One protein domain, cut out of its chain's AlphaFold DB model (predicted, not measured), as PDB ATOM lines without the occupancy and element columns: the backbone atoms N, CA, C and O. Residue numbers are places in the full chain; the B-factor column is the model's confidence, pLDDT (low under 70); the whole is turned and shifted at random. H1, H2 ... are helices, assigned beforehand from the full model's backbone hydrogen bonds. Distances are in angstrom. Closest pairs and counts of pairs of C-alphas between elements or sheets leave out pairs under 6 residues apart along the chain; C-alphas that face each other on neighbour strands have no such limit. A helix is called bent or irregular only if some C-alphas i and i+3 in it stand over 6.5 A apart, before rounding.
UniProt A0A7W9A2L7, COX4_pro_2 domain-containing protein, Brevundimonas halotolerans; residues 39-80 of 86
ATOM      1  N   TRP A  39      43.853  40.051 -26.557       96.75
ATOM      2  CA  TRP A  39      43.675  39.534 -27.915       96.75
ATOM      3  C   TRP A  39      42.270  38.983 -28.153       96.75
ATOM      4  O   TRP A  39      41.730  39.142 -29.244       96.75
ATOM      5  N   GLY A  40      41.650  38.388 -27.136       97.38
ATOM      6  CA  GLY A  40      40.300  37.835 -27.212       97.38
ATOM      7  C   GLY A  40      39.230  38.906 -27.405       97.38
ATOM      8  O   GLY A  40      38.328  38.704 -28.214       97.38
ATOM      9  N   SER A  41      39.354  40.073 -26.759       97.75
ATOM     10  CA  SER A  41      38.416  41.185 -26.991       97.75
ATOM     11  C   SER A  41      38.427  41.666 -28.446       97.75
ATOM     12  O   SER A  41      37.361  41.906 -29.011       97.75
ATOM     13  N   LEU A  42      39.603  41.722 -29.090       98.12
ATOM     14  CA  LEU A  42      39.707  42.043 -30.515       98.12
ATOM     15  C   LEU A  42      38.999  40.996 -31.384       98.12
ATOM     16  O   LEU A  42      38.247  41.371 -32.279       98.12
ATOM     17  N   GLN A  43      39.196  39.700 -31.117       98.00
ATOM     18  CA  GLN A  43      38.535  38.642 -31.895       98.00
ATOM     19  C   GLN A  43      37.012  38.692 -31.756       98.00
ATOM     20  O   GLN A  43      36.298  38.551 -32.747       98.00
ATOM     21  N   ILE A  44      36.512  38.954 -30.545       98.44
ATOM     22  CA  ILE A  44      35.076  39.126 -30.300       98.44
ATOM     23  C   ILE A  44      34.546  40.333 -31.080       98.44
ATOM     24  O   ILE A  44      33.532  40.209 -31.763       98.44
ATOM     25  N   ALA A  45      35.237  41.475 -31.039       98.31
ATOM     26  CA  ALA A  45      34.829  42.667 -31.779       98.31
ATOM     27  C   ALA A  45      34.783  42.418 -33.299       98.31
ATOM     28  O   ALA A  45      33.778  42.718 -33.937       98.31
ATOM     29  N   VAL A  46      35.828  41.800 -33.862       98.56
ATOM     30  CA  VAL A  46      35.903  41.428 -35.287       98.56
ATOM     31  C   VAL A  46      34.766  40.478 -35.674       98.56
ATOM     32  O   VAL A  46      34.092  40.707 -36.679       98.56
ATOM     33  N   GLY A  47      34.513  39.448 -34.862       98.44
ATOM     34  CA  GLY A  47      33.431  38.491 -35.088       98.44
ATOM     35  C   GLY A  47      32.052  39.147 -35.051       98.44
ATOM     36  O   GLY A  47      31.256  38.948 -35.966       98.44
ATOM     37  N   ILE A  48      31.782  39.981 -34.042       98.44
ATOM     38  CA  ILE A  48      30.517  40.719 -33.936       98.44
ATOM     39  C   ILE A  48      30.330  41.625 -35.154       98.44
ATOM     40  O   ILE A  48      29.279  41.567 -35.783       98.44
ATOM     41  N   THR A  49      31.335  42.416 -35.541       98.31
ATOM     42  CA  THR A  49      31.239  43.284 -36.726       98.31
ATOM     43  C   THR A  49      30.928  42.486 -37.992       98.31
ATOM     44  O   THR A  49      30.042  42.878 -38.753       98.31
ATOM     45  N   PHE A  50      31.601  41.352 -38.203       98.56
ATOM     46  CA  PHE A  50      31.355  40.490 -39.357       98.56
ATOM     47  C   PHE A  50      29.920  39.951 -39.380       98.56
ATOM     48  O   PHE A  50      29.203  40.139 -40.365       98.56
ATOM     49  N   PHE A  51      29.485  39.314 -38.288       98.44
ATOM     50  CA  PHE A  51      28.164  38.693 -38.224       98.44
ATOM     51  C   PHE A  51      27.035  39.721 -38.262       98.44
ATOM     52  O   PHE A  51      26.023  39.465 -38.903       98.44
ATOM     53  N   VAL A  52      27.209  40.898 -37.656       98.12
ATOM     54  CA  VAL A  52      26.210  41.974 -37.717       98.12
ATOM     55  C   VAL A  52      26.028  42.464 -39.155       98.12
ATOM     56  O   VAL A  52      24.901  42.548 -39.630       98.12
ATOM     57  N   LEU A  53      27.115  42.745 -39.879       98.00
ATOM     58  CA  LEU A  53      27.029  43.281 -41.243       98.00
ATOM     59  C   LEU A  53      26.596  42.244 -42.285       98.00
ATOM     60  O   LEU A  53      26.007  42.606 -43.306       98.00
ATOM     61  N   TRP A  54      26.868  40.965 -42.027       97.81
ATOM     62  CA  TRP A  54      26.355  39.877 -42.849       97.81
ATOM     63  C   TRP A  54      24.866  39.625 -42.577       97.81
ATOM     64  O   TRP A  54      24.078  39.604 -43.518       97.81
ATOM     65  N   LEU A  55      24.466  39.441 -41.316       96.94
ATOM     66  CA  LEU A  55      23.150  38.890 -40.972       96.94
ATOM     67  C   LEU A  55      22.036  39.939 -40.827       96.94
ATOM     68  O   LEU A  55      20.866  39.565 -40.749       96.94
ATOM     69  N   GLN A  56      22.357  41.236 -40.789       97.19
ATOM     70  CA  GLN A  56      21.338  42.291 -40.787       97.19
ATOM     71  C   GLN A  56      20.523  42.306 -42.103       97.19
ATOM     72  O   GLN A  56      21.042  41.888 -43.139       97.19
ATOM     73  N   PRO A  57      19.256  42.768 -42.113       97.12
ATOM     74  CA  PRO A  57      18.433  42.795 -43.325       97.12
ATOM     75  C   PRO A  57      19.092  43.579 -44.470       97.12
ATOM     76  O   PRO A  57      19.465  44.736 -44.309       97.12
ATOM     77  N   GLY A  58      19.243  42.952 -45.639       95.25
ATOM     78  CA  GLY A  58      20.001  43.542 -46.754       95.25
ATOM     79  C   GLY A  58      21.523  43.540 -46.543       95.25
ATOM     80  O   GLY A  58      22.244  44.280 -47.211       95.25
ATOM     81  N   GLY A  59      22.013  42.734 -45.600       95.50
ATOM     82  CA  GLY A  59      23.424  42.558 -45.295       95.50
ATOM     83  C   GLY A  59      24.222  41.929 -46.431       95.50
ATOM     84  O   GLY A  59      23.692  41.318 -47.359       95.50
ATOM     85  N   SER A  60      25.538  42.100 -46.352       97.06
ATOM     86  CA  SER A  60      26.473  41.640 -47.373       97.06
ATOM     87  C   SER A  60      27.658  40.965 -46.711       97.06
ATOM     88  O   SER A  60      28.401  41.586 -45.949       97.06
ATOM     89  N   ILE A  61      27.858  39.692 -47.048       96.50
ATOM     90  CA  ILE A  61      28.996  38.909 -46.561       96.50
ATOM     91  C   ILE A  61      30.329  39.539 -46.979       96.50
ATOM     92  O   ILE A  61      31.263  39.589 -46.183       96.50
ATOM     93  N   VAL A  62      30.408  40.083 -48.200       97.62
ATOM     94  CA  VAL A  62      31.624  40.717 -48.729       97.62
ATOM     95  C   VAL A  62      31.916  42.005 -47.971       97.62
ATOM     96  O   VAL A  62      33.041  42.213 -47.521       97.62
ATOM     97  N   PHE A  63      30.901  42.854 -47.779       96.69
ATOM     98  CA  PHE A  63      31.066  44.098 -47.029       96.69
ATOM     99  C   PHE A  63      31.446  43.828 -45.570       96.69
ATOM    100  O   PHE A  63      32.404  44.413 -45.065       96.69
ATOM    101  N   GLY A  64      30.748  42.894 -44.916       97.69
ATOM    102  CA  GLY A  64      31.058  42.481 -43.553       97.69
ATOM    103  C   GLY A  64      32.481  41.947 -43.423       97.69
ATOM    104  O   GLY A  64      33.184  42.321 -42.488       97.69
ATOM    105  N   PHE A  65      32.937  41.125 -44.374       98.19
ATOM    106  CA  PHE A  65      34.296  40.582 -44.369       98.19
ATOM    107  C   PHE A  65      35.355  41.682 -44.489       98.19
ATOM    108  O   PHE A  65      36.304  41.705 -43.710       98.19
ATOM    109  N   VAL A  66      35.181  42.627 -45.420       98.44
ATOM    110  CA  VAL A  66      36.121  43.744 -45.608       98.44
ATOM    111  C   VAL A  66      36.176  44.637 -44.367       98.44
ATOM    112  O   VAL A  66      37.267  44.995 -43.922       98.44
ATOM    113  N   ALA A  67      35.026  44.961 -43.771       98.19
ATOM    114  CA  ALA A  67      34.969  45.771 -42.556       98.19
ATOM    115  C   ALA A  67      35.625  45.062 -41.356       98.19
ATOM    116  O   ALA A  67      36.416  45.668 -40.632       98.19
ATOM    117  N   ALA A  68      35.351  43.768 -41.178       98.38
ATOM    118  CA  ALA A  68      35.960  42.951 -40.133       98.38
ATOM    119  C   ALA A  68      37.480  42.819 -40.320       98.38
ATOM    120  O   ALA A  68      38.231  42.937 -39.352       98.38
ATOM    121  N   LEU A  69      37.951  42.651 -41.561       98.50
ATOM    122  CA  LEU A  69      39.375  42.605 -41.886       98.50
ATOM    123  C   LEU A  69      40.066  43.941 -41.590       98.50
ATOM    124  O   LEU A  69      41.132  43.956 -40.975       98.50
ATOM    125  N   ALA A  70      39.454  45.063 -41.975       98.50
ATOM    126  CA  ALA A  70      39.977  46.390 -41.662       98.50
ATOM    127  C   ALA A  70      40.095  46.601 -40.143       98.50
ATOM    128  O   ALA A  70      41.149  47.023 -39.661       98.50
ATOM    129  N   LEU A  71      39.058  46.235 -39.375       98.50
ATOM    130  CA  LEU A  71      39.080  46.298 -37.912       98.50
ATOM    131  C   LEU A  71      40.170  45.398 -37.315       98.50
ATOM    132  O   LEU A  71      40.883  45.830 -36.411       98.50
ATOM    133  N   ALA A  72      40.339  44.179 -37.832       98.38
ATOM    134  CA  ALA A  72      41.367  43.250 -37.372       98.38
ATOM    135  C   ALA A  72      42.782  43.807 -37.590       98.38
ATOM    136  O   ALA A  72      43.603  43.764 -36.676       98.38
ATOM    137  N   VAL A  73      43.060  44.374 -38.770       98.31
ATOM    138  CA  VAL A  73      44.366  44.970 -39.098       98.31
ATOM    139  C   VAL A  73      44.646  46.181 -38.210       98.31
ATOM    140  O   VAL A  73      45.705  46.254 -37.583       98.31
ATOM    141  N   ILE A  74      43.691  47.110 -38.105       98.19
ATOM    142  CA  ILE A  74      43.833  48.307 -37.266       98.19
ATOM    143  C   ILE A  74      44.019  47.906 -35.800       98.19
ATOM    144  O   ILE A  74      44.957  48.362 -35.146       98.19
ATOM    145  N   GLY A  75      43.167  47.013 -35.295       97.44
ATOM    146  CA  GLY A  75      43.221  46.520 -33.924       97.44
ATOM    147  C   GLY A  75      44.525  45.791 -33.611       97.44
ATOM    148  O   GLY A  75      45.102  46.009 -32.548       97.44
ATOM    149  N   TYR A  76      45.048  44.991 -34.545       97.31
ATOM    150  CA  TYR A  76      46.338  44.324 -34.383       97.31
ATOM    151  C   TYR A  76      47.466  45.334 -34.165       97.31
ATOM    152  O   TYR A  76      48.219  45.209 -33.199       97.31
ATOM    153  N   PHE A  77      47.575  46.358 -35.018       96.38
ATOM    154  CA  PHE A  77      48.621  47.373 -34.875       96.38
ATOM    155  C   PHE A  77      48.412  48.273 -33.656       96.38
ATOM    156  O   PHE A  77      49.396  48.645 -33.016       96.38
ATOM    157  N   ALA A  78      47.164  48.576 -33.296       94.81
ATOM    158  CA  ALA A  78      46.840  49.336 -32.092       94.81
ATOM    159  C   ALA A  78      47.214  48.578 -30.806       94.81
ATOM    160  O   ALA A  78      47.696  49.180 -29.847       94.81
ATOM    161  N   LEU A  79      47.023  47.255 -30.784       94.19
ATOM    162  CA  LEU A  79      47.320  46.412 -29.627       94.19
ATOM    163  C   LEU A  79      48.758  45.891 -29.610       94.19
ATOM    164  O   LEU A  79      49.232  45.472 -28.552       94.19
ATOM    165  N   LYS A  80      49.478  45.889 -30.733       93.12
ATOM    166  CA  LYS A  80      50.858  45.400 -30.788       93.12
ATOM    167  C   LYS A  80      51.727  46.170 -29.791       93.12
ATOM    168  O   LYS A  80      51.915  47.380 -29.901       93.12
TER     169      LYS A  80
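Overview. This is residues 39 to 80 of the 86 residues of the protein "COX4_pro_2 domain-containing protein" of Brevundimonas halotolerans (UniProt A0A7W9A2L7). Two long helices lie side by side and run opposite ways, a helical hairpin drawn out into a rod. H2, the longer one, folds back along H1 after a tight turn of residues 56 to 60, and this turn makes one end of the rod, while the first and last printed residues lie at the other end. The printed part has 42 residues with two named helices, H1 then H2 along the chain, and no named strand; the class is all helix. The whole is only just compact, close to loose, with a radius of gyration of the C-alphas of 10.5 A, and the C-alphas span 35 by 15 by 8 A.

Arrangement. H2, residues 61 to 79, touches H1, residues 39 to 55, with 26 pairs of C-alphas within 8 A. The closest C-alphas of the two are those of Phe 50 and Gly 64, 4.7 A apart. Their lines stand at a shallow tilt of 18 degrees, opposite ways, and their centres are 9.0 A apart. In both H1 and H2 every O i to N i+4 pair is within hydrogen-bond range.

Along the chain. H2 has 19 residues and measures 26.1 A from C-alpha 61 at (28.996, 38.909, -46.561) to C-alpha 79 at (47.320, 46.412, -29.627). H1 has 17 residues and measures 24.3 A from C-alpha 39 at (43.675, 39.534, -27.915) to C-alpha 55. Neither helix is bent.

Size, cuts and confidence. The two C-alphas farthest apart are those of Pro 57 and Lys 80, at 34.9 A, while those of Trp 39 and Lys 80, the first and last printed, are 9.7 A apart. The printed part has no cut, and the link from H1 to H2, with 5 residues, is tight. The mean pLDDT of the printed part is 97.5, and no printed residue is under 70.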